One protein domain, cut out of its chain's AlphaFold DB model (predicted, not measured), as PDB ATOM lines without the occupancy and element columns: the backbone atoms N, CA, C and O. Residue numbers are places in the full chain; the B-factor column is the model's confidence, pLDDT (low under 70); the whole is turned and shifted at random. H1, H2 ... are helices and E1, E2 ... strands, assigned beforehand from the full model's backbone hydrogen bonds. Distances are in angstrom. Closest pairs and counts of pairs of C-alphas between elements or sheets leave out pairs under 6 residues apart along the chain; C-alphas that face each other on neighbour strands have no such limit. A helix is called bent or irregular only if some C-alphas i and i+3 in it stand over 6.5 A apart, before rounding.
ATOM      1  N   GLN A  10      20.897  24.416  17.563       82.62
ATOM      2  CA  GLN A  10      20.136  24.266  18.793       82.62
ATOM      3  C   GLN A  10      20.809  23.301  19.776       82.62
ATOM      4  O   GLN A  10      20.714  23.515  20.978       82.62
ATOM      5  N   LEU A  11      21.483  22.256  19.288       81.81
ATOM      6  CA  LEU A  11      22.220  21.322  20.136       81.81
ATOM      7  C   LEU A  11      23.554  21.926  20.577       81.81
ATOM      8  O   LEU A  11      23.879  21.836  21.752       81.81
ATOM      9  N   ARG A  12      24.270  22.632  19.691       80.19
ATOM     10  CA  ARG A  12      25.537  23.318  20.024       80.19
ATOM     11  C   ARG A  12      25.405  24.320  21.175       80.19
ATOM     12  O   ARG A  12      26.359  24.511  21.916       80.19
ATOM     13  N   ASN A  13      24.234  24.943  21.313       81.31
ATOM     14  CA  ASN A  13      23.958  25.959  22.330       81.31
ATOM     15  C   ASN A  13      23.326  25.399  23.618       81.31
ATOM     16  O   ASN A  13      23.071  26.161  24.545       81.31
ATOM     17  N   GLN A  14      23.042  24.092  23.694       81.94
ATOM     18  CA  GLN A  14      22.438  23.481  24.888       81.94
ATOM     19  C   GLN A  14      23.425  23.270  26.032       81.94
ATOM     20  O   GLN A  14      23.001  23.043  27.163       81.94
ATOM     21  N   ALA A  15      24.724  23.332  25.752       81.00
ATOM     22  CA  ALA A  15      25.751  23.115  26.747       81.00
ATOM     23  C   ALA A  15      27.017  23.927  26.462       81.00
ATOM     24  O   ALA A  15      27.262  24.288  25.308       81.00
ATOM     25  N   PRO A  16      27.841  24.173  27.497       82.75
ATOM     26  CA  PRO A  16      29.120  24.847  27.335       82.75
ATOM     27  C   PRO A  16      30.035  24.108  26.373       82.75
ATOM     28  O   PRO A  16      30.656  24.731  25.525       82.75
ATOM     29  N   GLY A  17      30.093  22.782  26.474       87.56
ATOM     30  CA  GLY A  17      31.004  21.958  25.704       87.56
ATOM     31  C   GLY A  17      30.331  20.727  25.120       87.56
ATOM     32  O   GLY A  17      29.606  20.012  25.813       87.56
ATOM     33  N   ILE A  18      30.585  20.454  23.839       89.00
ATOM     34  CA  ILE A  18      30.100  19.243  23.170       89.00
ATOM     35  C   ILE A  18      31.204  18.656  22.304       89.00
ATOM     36  O   ILE A  18      31.767  19.344  21.457       89.00
ATOM     37  N   ILE A  19      31.489  17.372  22.491       87.56
ATOM     38  CA  ILE A  19      32.315  16.588  21.572       87.56
ATOM     39  C   ILE A  19      31.399  15.761  20.692       87.56
ATOM     40  O   ILE A  19      30.467  15.140  21.197       87.56
ATOM     41  N   VAL A  20      31.706  15.712  19.402       87.25
ATOM     42  CA  VAL A  20      31.070  14.832  18.427       87.25
ATOM     43  C   VAL A  20      32.137  13.926  17.824       87.25
ATOM     44  O   VAL A  20      33.167  14.401  17.346       87.25
ATOM     45  N   VAL A  21      31.884  12.622  17.856       84.94
ATOM     46  CA  VAL A  21      32.658  11.591  17.165       84.94
ATOM     47  C   VAL A  21      31.841  11.149  15.960       84.94
ATOM     48  O   VAL A  21      30.710  10.694  16.115       84.94
ATOM     49  N   HIS A  22      32.414  11.298  14.771       84.25
ATOM     50  CA  HIS A  22      31.820  10.857  13.512       84.25
ATOM     51  C   HIS A  22      32.371   9.488  13.140       84.25
ATOM     52  O   HIS A  22      33.580   9.269  13.248       84.25
ATOM     53  N   TYR A  23      31.514   8.601  12.647       82.31
ATOM     54  CA  TYR A  23      31.861   7.254  12.204       82.31
ATOM     55  C   TYR A  23      31.730   7.120  10.679       82.31
ATOM     56  O   TYR A  23      31.008   7.873  10.023       82.31
ATOM     57  N   LYS A  24      32.478   6.186  10.076       79.44
ATOM     58  CA  LYS A  24      32.512   6.004   8.611       79.44
ATOM     59  C   LYS A  24      31.207   5.468   8.022       79.44
ATOM     60  O   LYS A  24      30.965   5.662   6.833       79.44
ATOM     61  N   ASP A  25      30.389   4.804   8.823       80.69
ATOM     62  CA  ASP A  25      29.053   4.330   8.446       80.69
ATOM     63  C   ASP A  25      27.995   5.448   8.440       80.69
ATOM     64  O   ASP A  25      26.860   5.223   8.020       80.69
ATOM     65  N   GLY A  26      28.379   6.664   8.841       77.56
ATOM     66  CA  GLY A  26      27.500   7.823   8.929       77.56
ATOM     67  C   GLY A  26      26.855   8.008  10.300       77.56
ATOM     68  O   GLY A  26      26.103   8.970  10.460       77.56
ATOM     69  N   ASP A  27      27.147   7.141  11.275       82.19
ATOM     70  CA  ASP A  27      26.722   7.350  12.656       82.19
ATOM     71  C   ASP A  27      27.526   8.483  13.316       82.19
ATOM     72  O   ASP A  27      28.651   8.823  12.921       82.19
ATOM     73  N   MET A  28      26.942   9.089  14.346       83.00
ATOM     74  CA  MET A  28      27.617  10.075  15.176       83.00
ATOM     75  C   MET A  28      27.251   9.891  16.643       83.00
ATOM     76  O   MET A  28      26.092   9.698  17.006       83.00
ATOM     77  N   ARG A  29      28.247  10.030  17.516       83.75
ATOM     78  CA  ARG A  29      28.052  10.020  18.968       83.75
ATOM     79  C   ARG A  29      28.483  11.346  19.554       83.75
ATOM     80  O   ARG A  29      29.492  11.913  19.143       83.75
ATOM     81  N   GLN A  30      27.733  11.828  20.537       84.75
ATOM     82  CA  GLN A  30      28.019  13.093  21.199       84.75
ATOM     83  C   GLN A  30      28.203  12.916  22.701       84.75
ATOM     84  O   GLN A  30      27.522  12.108  23.334       84.75
ATOM     85  N   ARG A  31      29.091  13.721  23.279       83.56
ATOM     86  CA  ARG A  31      29.264  13.828  24.726       83.56
ATOM     87  C   ARG A  31      29.268  15.288  25.137       83.56
ATOM     88  O   ARG A  31      30.018  16.093  24.592       83.56
ATOM     89  N   VAL A  32      28.419  15.599  26.104       84.69
ATOM     90  CA  VAL A  32      28.276  16.937  26.670       84.69
ATOM     91  C   VAL A  32      29.168  17.065  27.901       84.69
ATOM     92  O   VAL A  32      29.301  16.111  28.669       84.69
ATOM     93  N   PHE A  33      29.770  18.235  28.078       81.31
ATOM     94  CA  PHE A  33      30.535  18.602  29.261       81.31
ATOM     95  C   PHE A  33      30.339  20.082  29.584       81.31
ATOM     96  O   PHE A  33      29.961  20.894  28.736       81.31
ATOM     97  N   ASP A  34      30.575  20.423  30.837       80.88
ATOM     98  CA  ASP A  34      30.435  21.760  31.379       80.88
ATOM     99  C   ASP A  34      31.782  22.311  31.860       80.88
ATOM    100  O   ASP A  34      32.822  21.651  31.796       80.88
ATOM    101  N   HIS A  35      31.759  23.559  32.323       71.19
ATOM    102  CA  HIS A  35      32.944  24.241  32.839       71.19
ATOM    103  C   HIS A  35      33.551  23.503  34.043       71.19
ATOM    104  O   HIS A  35      34.771  23.454  34.159       71.19
ATOM    105  N   ALA A  36      32.725  22.871  34.888       70.94
ATOM    106  CA  ALA A  36      33.184  22.170  36.086       70.94
ATOM    107  C   ALA A  36      34.066  20.953  35.767       70.94
ATOM    108  O   ALA A  36      35.034  20.692  36.479       70.94
ATOM    109  N   LEU A  37      33.769  20.219  34.687       70.50
ATOM    110  CA  LEU A  37      34.608  19.097  34.256       70.50
ATOM    111  C   LEU A  37      36.014  19.558  33.844       70.50
ATOM    112  O   LEU A  37      37.000  18.862  34.100       70.50
ATOM    113  N   ILE A  38      36.094  20.716  33.185       70.19
ATOM    114  CA  ILE A  38      37.372  21.290  32.766       70.19
ATOM    115  C   ILE A  38      38.131  21.772  33.994       70.19
ATOM    116  O   ILE A  38      39.267  21.355  34.166       70.19
ATOM    117  N   ASP A  39      37.486  22.547  34.863       66.44
ATOM    118  CA  ASP A  39      38.074  23.100  36.089       66.44
ATOM    119  C   ASP A  39      38.727  22.013  36.965       66.44
ATOM    120  O   ASP A  39      39.895  22.112  37.327       66.44
ATOM    121  N   GLN A  40      38.046  20.880  37.178       67.81
ATOM    122  CA  GLN A  40      38.604  19.730  37.916       67.81
ATOM    123  C   GLN A  40      39.827  19.080  37.253       67.81
ATOM    124  O   GLN A  40      40.597  18.377  37.908       67.81
ATOM    125  N   SER A  41      39.965  19.247  35.942       67.88
ATOM    126  CA  SER A  41      41.039  18.660  35.145       67.88
ATOM    127  C   SER A  41      42.168  19.658  34.863       67.88
ATOM    128  O   SER A  41      43.141  19.301  34.192       67.88
ATOM    129  N   MET A  42      42.042  20.903  35.331       66.62
ATOM    130  CA  MET A  42      43.050  21.940  35.169       66.62
ATOM    131  C   MET A  42      44.014  21.965  36.365       66.62
ATOM    132  O   MET A  42      43.603  21.733  37.500       66.62
ATOM    133  N   PRO A  43      45.311  22.237  36.139       62.22
ATOM    134  CA  PRO A  43      46.221  22.575  37.230       62.22
ATOM    135  C   PRO A  43      45.750  23.870  37.915       62.22
ATOM    136  O   PRO A  43      45.207  24.737  37.237       62.22
ATOM    137  N   GLU A  44      46.003  24.026  39.222       63.44
ATOM    138  CA  GLU A  44      45.558  25.165  40.065       63.44
ATOM    139  C   GLU A  44      45.966  26.571  39.554       63.44
ATOM    140  O   GLU A  44      45.542  27.580  40.104       63.44
ATOM    141  N   GLU A  45      46.778  26.661  38.500       60.47
ATOM    142  CA  GLU A  45      47.365  27.886  37.940       60.47
ATOM    143  C   GLU A  45      46.467  28.615  36.916       60.47
ATOM    144  O   GLU A  45      46.961  29.413  36.120       60.47
ATOM    145  N   VAL A  46      45.162  28.338  36.874       61.47
ATOM    146  CA  VAL A  46      44.254  29.011  35.929       61.47
ATOM    147  C   VAL A  46      43.989  30.439  36.395       61.47
ATOM    148  O   VAL A  46      43.314  30.655  37.401       61.47
ATOM    149  N   GLU A  47      44.514  31.418  35.659       56.31
ATOM    150  CA  GLU A  47      44.252  32.837  35.910       56.31
ATOM    151  C   GLU A  47      42.734  33.114  35.863       56.31
ATOM    152  O   GLU A  47      42.037  32.752  34.912       56.31
ATOM    153  N   ASP A  48      42.210  33.728  36.927       63.94
ATOM    154  CA  ASP A  48      40.838  34.247  37.052       63.94
ATOM    155  C   ASP A  48      39.664  33.243  36.983       63.94
ATOM    156  O   ASP A  48      38.504  33.656  37.016       63.94
ATOM    157  N   GLY A  49      39.913  31.927  36.935       65.19
ATOM    158  CA  GLY A  49      38.841  30.916  36.873       65.19
ATOM    159  C   GLY A  49      38.006  30.972  35.583       65.19
ATOM    160  O   GLY A  49      36.902  30.427  35.516       65.19
ATOM    161  N   ILE A  50      38.516  31.649  34.549       72.88
ATOM    162  CA  ILE A  50      37.882  31.742  33.234       72.88
ATOM    163  C   ILE A  50      38.402  30.599  32.364       72.88
ATOM    164  O   ILE A  50      39.574  30.561  32.005       72.88
ATOM    165  N   VAL A  51      37.512  29.693  31.957       75.75
ATOM    166  CA  VAL A  51      37.866  28.606  31.034       75.75
ATOM    167  C   VAL A  51      37.993  29.142  29.609       75.75
ATOM    168  O   VAL A  51      37.003  29.545  28.986       75.75
ATOM    169  N   THR A  52      39.206  29.113  29.060       81.12
ATOM    170  CA  THR A  52      39.471  29.552  27.687       81.12
ATOM    171  C   THR A  52      39.333  28.408  26.681       81.12
ATOM    172  O   THR A  52      39.309  27.224  27.020       81.12
ATOM    173  N   LYS A  53      39.299  28.753  25.386       82.38
ATOM    174  CA  LYS A  53      39.413  27.762  24.308       82.38
ATOM    175  C   LYS A  53      40.663  26.892  24.481       82.38
ATOM    176  O   LYS A  53      40.591  25.690  24.252       82.38
ATOM    177  N   GLU A  54      41.801  27.488  24.824       83.62
ATOM    178  CA  GLU A  54      43.082  26.780  24.933       83.62
ATOM    179  C   GLU A  54      43.051  25.739  26.052       83.62
ATOM    180  O   GLU A  54      43.531  24.618  25.868       83.62
ATOM    181  N   ASP A  55      42.375  26.057  27.151       81.88
ATOM    182  CA  ASP A  55      42.160  25.141  28.267       81.88
ATOM    183  C   ASP A  55      41.299  23.946  27.876       81.88
ATOM    184  O   ASP A  55      41.670  22.795  28.125       81.88
ATOM    185  N   VAL A  56      40.190  24.214  27.177       83.12
ATOM    186  CA  VAL A  56      39.315  23.170  26.631       83.12
ATOM    187  C   VAL A  56      40.130  22.247  25.723       83.12
ATOM    188  O   VAL A  56      40.052  21.027  25.850       83.12
ATOM    189  N   LEU A  57      40.949  22.802  24.822       85.75
ATOM    190  CA  LEU A  57      41.772  22.003  23.914       85.75
ATOM    191  C   LEU A  57      42.802  21.151  24.658       85.75
ATOM    192  O   LEU A  57      42.950  19.971  24.342       85.75
ATOM    193  N   ARG A  58      43.484  21.725  25.651       84.50
ATOM    194  CA  ARG A  58      44.519  21.043  26.437       84.50
ATOM    195  C   ARG A  58      43.966  19.856  27.224       84.50
ATOM    196  O   ARG A  58      44.641  18.837  27.328       84.50
ATOM    197  N   VAL A  59      42.758  19.980  27.767       82.25
ATOM    198  CA  VAL A  59      42.148  18.961  28.634       82.25
ATOM    199  C   VAL A  59      41.345  17.936  27.832       82.25
ATOM    200  O   VAL A  59      41.507  16.724  27.994       82.25
ATOM    201  N   ILE A  60      40.462  18.410  26.954       82.88
ATOM    202  CA  ILE A  60      39.425  17.573  26.343       82.88
ATOM    203  C   ILE A  60      39.973  16.767  25.169       82.88
ATOM    204  O   ILE A  60      39.669  15.578  25.057       82.88
ATOM    205  N   VAL A  61      40.808  17.363  24.309       82.62
ATOM    206  CA  VAL A  61      41.316  16.669  23.111       82.62
ATOM    207  C   VAL A  61      42.118  15.409  23.479       82.62
ATOM    208  O   VAL A  61      41.806  14.349  22.930       82.62
ATOM    209  N   PRO A  62      43.082  15.436  24.424       82.69
ATOM    210  CA  PRO A  62      43.804  14.226  24.825       82.69
ATOM    211  C   PRO A  62      42.899  13.177  25.477       82.69
ATOM    212  O   PRO A  62      43.045  11.985  25.207       82.69
ATOM    213  N   SER A  63      41.937  13.609  26.301       80.69
ATOM    214  CA  SER A  63      40.968  12.718  26.949       80.69
ATOM    215  C   SER A  63      40.110  11.969  25.925       80.69
ATOM    216  O   SER A  63      39.887  10.761  26.049       80.69
ATOM    217  N   ILE A  64      39.696  12.659  24.859       77.00
ATOM    218  CA  ILE A  64      38.947  12.062  23.754       77.00
ATOM    219  C   ILE A  64      39.805  11.107  22.948       77.00
ATOM    220  O   ILE A  64      39.358   9.990  22.705       77.00
ATOM    221  N   LYS A  65      41.033  11.486  22.584       76.62
ATOM    222  CA  LYS A  65      41.950  10.579  21.877       76.62
ATOM    223  C   LYS A  65      42.165   9.289  22.672       76.62
ATOM    224  O   LYS A  65      41.911   8.212  22.151       76.62
ATOM    225  N   LYS A  66      42.448   9.400  23.971       76.31
ATOM    226  CA  LYS A  66      42.603   8.243  24.863       76.31
ATOM    227  C   LYS A  66      41.335   7.388  24.962       76.31
ATOM    228  O   LYS A  66      41.404   6.165  24.908       76.31
ATOM    229  N   SER A  67      40.172   8.018  25.126       71.00
ATOM    230  CA  SER A  67      38.899   7.298  25.272       71.00
ATOM    231  C   SER A  67      38.491   6.597  23.974       71.00
ATOM    232  O   SER A  67      38.039   5.463  24.002       71.00
ATOM    233  N   THR A  68      38.687   7.249  22.831       67.81
ATOM    234  CA  THR A  68      38.346   6.714  21.502       67.81
ATOM    235  C   THR A  68      39.311   5.618  21.055       67.81
ATOM    236  O   THR A  68      38.882   4.643  20.445       67.81
ATOM    237  N   GLU A  69      40.590   5.710  21.421       66.56
ATOM    238  CA  GLU A  69      41.547   4.605  21.302       66.56
ATOM    239  C   GLU A  69      41.141   3.403  22.169       66.56
ATOM    240  O   GLU A  69      41.298   2.262  21.738       66.56
ATOM    241  N   ALA A  70      40.565   3.636  23.353       62.19
ATOM    242  CA  ALA A  70      40.064   2.573  24.225       62.19
ATOM    243  C   ALA A  70      38.739   1.940  23.748       62.19
ATOM    244  O   ALA A  70      38.469   0.792  24.088       62.19
ATOM    245  N   MET A  71      37.924   2.636  22.946       56.38
ATOM    246  CA  MET A  71      36.683   2.075  22.375       56.38
ATOM    247  C   MET A  71      36.942   1.130  21.191       56.38
ATOM    248  O   MET A  71      36.165   0.213  20.950       56.38
ATOM    249  N   ARG A  72      38.086   1.264  20.506       57.16
ATOM    250  CA  ARG A  72      38.478   0.425  19.356       57.16
ATOM    251  C   ARG A  72      38.741  -1.059  19.665       57.16
ATOM    252  O   ARG A  72      39.102  -1.801  18.756       57.16
ATOM    253  N   TRP A  73      38.592  -1.494  20.913       50.06
ATOM    254  CA  TRP A  73      38.869  -2.869  21.336       50.06
ATOM    255  C   TRP A  73      37.662  -3.807  21.210       50.06
ATOM    256  O   TRP A  73      37.835  -5.022  21.302       50.06
ATOM    257  N   GLU A  74      36.456  -3.285  20.964       53.81
ATOM    258  CA  GLU A  74      35.287  -4.127  20.708       53.81
ATOM    259  C   GLU A  74      35.185  -4.467  19.213       53.81
ATOM    260  O   GLU A  74      35.026  -3.598  18.352       53.81
ATOM    261  N   ALA A  75      35.309  -5.757  18.887       54.72
ATOM    262  CA  ALA A  75      35.185  -6.246  17.521       54.72
ATOM    263  C   ALA A  75      33.804  -5.878  16.946       54.72
ATOM    264  O   ALA A  75      32.780  -6.370  17.415       54.72
ATOM    265  N   GLY A  76      33.791  -5.030  15.913       63.12
ATOM    266  CA  GLY A  76      32.577  -4.627  15.199       63.12
ATOM    267  C   GLY A  76      32.211  -3.146  15.302       63.12
ATOM    268  O   GLY A  76      31.282  -2.736  14.607       63.12
ATOM    269  N   GLU A  77      32.918  -2.330  16.095       65.69
ATOM    270  CA  GLU A  77      32.686  -0.880  16.060       65.69
ATOM    271  C   GLU A  77      33.113  -0.278  14.704       65.69
ATOM    272  O   GLU A  77      34.192  -0.598  14.187       65.69
ATOM    273  N   PRO A  78      32.283   0.602  14.109       71.69
ATOM    274  CA  PRO A  78      32.632   1.291  12.878       71.69
ATOM    275  C   PRO A  78      33.866   2.175  13.088       71.69
ATOM    276  O   PRO A  78      34.124   2.710  14.166       71.69
ATOM    277  N   GLU A  79      34.666   2.345  12.038       75.69
ATOM    278  CA  GLU A  79      35.851   3.193  12.127       75.69
ATOM    279  C   GLU A  79      35.455   4.656  12.359       75.69
ATOM    280  O   GLU A  79      34.551   5.179  11.705       75.69
ATOM    281  N   HIS A  80      36.193   5.357  13.221       78.75
ATOM    282  CA  HIS A  80      36.065   6.807  13.335       78.75
ATOM    283  C   HIS A  80      36.406   7.471  11.992       78.75
ATOM    284  O   HIS A  80      37.403   7.139  11.347       78.75
ATOM    285  N   ALA A  81      35.573   8.420  11.583       79.19
ATOM    286  CA  ALA A  81      35.779   9.309  10.447       79.19
ATOM    287  C   ALA A  81      36.371  10.659  10.887       79.19
ATOM    288  O   ALA A  81      37.106  11.289  10.125       79.19
ATOM    289  N   GLY A  82      36.116  11.089  12.127       83.44
ATOM    290  CA  GLY A  82      36.708  12.299  12.688       83.44
ATOM    291  C   GLY A  82      36.024  12.789  13.952       83.44
ATOM    292  O   GLY A  82      35.140  12.136  14.502       83.44
ATOM    293  N   TYR A  83      36.448  13.966  14.391       86.06
ATOM    294  CA  TYR A  83      36.015  14.597  15.624       86.06
ATOM    295  C   TYR A  83      35.654  16.059  15.390       86.06
ATOM    296  O   TYR A  83      36.308  16.748  14.604       86.06
ATOM    297  N   GLU A  84      34.667  16.549  16.132       89.12
ATOM    298  CA  GLU A  84      34.381  17.973  16.287       89.12
ATOM    299  C   GLU A  84      34.227  18.307  17.770       89.12
ATOM    300  O   GLU A  84      33.637  17.550  18.540       89.12
ATOM    301  N   LEU A  85      34.747  19.460  18.167       88.94
ATOM    302  CA  LEU A  85      34.643  19.990  19.514       88.94
ATOM    303  C   LEU A  85      34.015  21.374  19.448       88.94
ATOM    304  O   LEU A  85      34.555  22.286  18.815       88.94
ATOM    305  N   TYR A  86      32.891  21.519  20.131       88.81
ATOM    306  CA  TYR A  86      32.153  22.757  20.286       88.81
ATOM    307  C   TYR A  86      32.360  23.306  21.695       88.81
ATOM    308  O   TYR A  86      32.282  22.559  22.669       88.81
ATOM    309  N   TRP A  87      32.597  24.613  21.787       88.19
ATOM    310  CA  TRP A  87      32.630  25.371  23.032       88.19
ATOM    311  C   TRP A  87      31.784  26.632  22.873       88.19
ATOM    312  O   TRP A  87      32.000  27.408  21.939       88.19
ATOM    313  N   ASN A  88      30.798  26.816  23.749       86.75
ATOM    314  CA  ASN A  88      29.815  27.898  23.713       86.75
ATOM    315  C   ASN A  88      29.186  28.074  22.319       86.75
ATOM    316  O   ASN A  88      29.138  29.174  21.772       86.75
ATOM    317  N   GLY A  89      28.766  26.966  21.702       84.12
ATOM    318  CA  GLY A  89      28.142  26.972  20.378       84.12
ATOM    319  C   GLY A  89      29.103  27.032  19.183       84.12
ATOM    320  O   GLY A  89      28.686  26.784  18.048       84.12
ATOM    321  N   VAL A  90      30.389  27.319  19.410       86.62
ATOM    322  CA  VAL A  90      31.391  27.547  18.358       86.62
ATOM    323  C   VAL A  90      32.309  26.341  18.218       86.62
ATOM    324  O   VAL A  90      32.748  25.769  19.212       86.62
ATOM    325  N   ILE A  91      32.647  25.963  16.982       88.62
ATOM    326  CA  ILE A  91      33.646  24.918  16.749       88.62
ATOM    327  C   ILE A  91      35.039  25.433  17.132       88.62
ATOM    328  O   ILE A  91      35.536  26.415  16.578       88.62
ATOM    329  N   VAL A  92      35.668  24.776  18.101       88.12
ATOM    330  CA  VAL A  92      37.003  25.140  18.590       88.12
ATOM    331  C   VAL A  92      38.089  24.182  18.114       88.12
ATOM    332  O   VAL A  92      39.244  24.603  18.020       88.12
ATOM    333  N   TRP A  93      37.727  22.947  17.757       88.00
ATOM    334  CA  TRP A  93      38.626  21.968  17.146       88.00
ATOM    335  C   TRP A  93      37.866  20.970  16.277       88.00
ATOM    336  O   TRP A  93      36.713  20.639  16.545       88.00
ATOM    337  N   SER A  94      38.532  20.507  15.227       88.88
ATOM    338  CA  SER A  94      38.053  19.453  14.342       88.88
ATOM    339  C   SER A  94      39.247  18.695  13.788       88.88
ATOM    340  O   SER A  94      40.193  19.326  13.312       88.88
ATOM    341  N   GLU A  95      39.200  17.370  13.804       83.81
ATOM    342  CA  GLU A  95      40.281  16.527  13.292       83.81
ATOM    343  C   GLU A  95      39.690  15.335  12.532       83.81
ATOM    344  O   GLU A  95      38.825  14.641  13.073       83.81
ATOM    345  N   PRO A  96      40.119  15.069  11.285       74.88
ATOM    346  CA  PRO A  96      39.780  13.818  10.619       74.88
ATOM    347  C   PRO A  96      40.472  12.660  11.345       74.88
ATOM    348  O   PRO A  96      41.620  12.785  11.769       74.88
ATOM    349  N   ALA A  97      39.796  11.523  11.487       65.94
ATOM    350  CA  ALA A  97      40.373  10.411  12.230       65.94
ATOM    351  C   ALA A  97      41.663   9.911  11.547       65.94
ATOM    352  O   ALA A  97      41.684   9.756  10.318       65.94
TER     353      ALA A  97
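This is residues 10 to 97 of the 108 residues of an uncharacterized protein of marine sediment metagenome (UniProt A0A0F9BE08). A twisted wall of four antiparallel strands has one long helix, H2, laid slantwise over one face, while no named helix covers the other face. The short helix H1 sits beyond the end of E2 and meets H2 nearly crosswise, and the two links at the ends of H2, the long one of residues 42 to 52 and the short one of residues 72 to 79, reach to opposite ends of the longest axis. The printed part has 88 residues with two named helices and four named strands, in the order E1, E2, H1, H2, E3, E4, and the class is mixed, helices and strands. The sheet's order is E2, E1, E3, E4, with each neighbour pair antiparallel. The whole is compact, with a radius of gyration of the C-alphas of 13.8 A, and elongated, spanning 45 by 29 by 18 A.

The printed part begins at Gln 10, and its first named element is E1, residues 17 to 23, 20.0 A from first to last C-alpha, beginning at C-alpha 17 at (31.004, 21.958, 25.704). E2, residues 28 to 33, is 16.7 A long. H1, residues 35 to 41, is 10.1 A long. H2, residues 53 to 71, is the longest helix at 25.9 A and starts with C-alpha 53 at (39.413, 27.762, 24.308). It has a kink of 28 degrees near residue 60, and it is neither bent nor irregular, but only just: C-alphas 58 and 61 are 6.4 A apart. E3, residues 80 to 87, is 21.2 A long, and E4, residues 90 to 96, is 17.9 A long and ends with C-alpha 96 at (39.780, 13.818, 10.619).

In the sheet E1 and E3 are inner strands, and E2 and E4 are edge strands. E1 and E2 form a hairpin, antiparallel at 163 degrees, with N 19 and O 31 at 2.9 A, within hydrogen-bond range. E1 and E3 are antiparallel at 167 degrees, with N 20 and O 84 at 2.8 A, within hydrogen-bond range. E3 and E4 form the other hairpin, antiparallel at 163 degrees, with N 85 and O 93 at 2.8 A, within hydrogen-bond range. H2 is on the sheet at a height over the sheet of 9.3 A, and the two form two layers, a helix on one face of a sheet. It lies over E1, E3 and, only just, E4, with 3 of its C-alphas falling on E4, and it runs slantwise to the strands, at 36 degrees to E1 on the local plane. The closest C-alphas of H2 and E4 are those of Lys 53 and Val 92, 6.7 A apart. H1 touches H2, which meets it with residues 55 to 60 alone; the closest C-alphas are those of Ser 41 and Val 59, 6.6 A apart, and the lines are about perpendicular, only just, at 71 degrees. H1 is only just not on the sheet, with 4 pairs of C-alphas within 10 A, and it is apart from E3 and E4. E2, H1 and H2, and E3 make a split strand-helix-strand unit, two strands running the same way with E1 between them, and its crossover is right-handed. The O i to N i+4 pairs within hydrogen-bond range are 2 of 3 in H1 and 13 of 15 in H2.

The two C-alphas farthest apart are those of Asp 48 and Gly 76, at 45.4 A. The printed part has no cut. The link from H1 to H2, 11 residues, is long; that from H2 to E3, 8 residues, is short but not tight. The mean pLDDT of the printed part is 76.9, and residues 39 to 49, residues 68 to 77 and residue 97 are under 70.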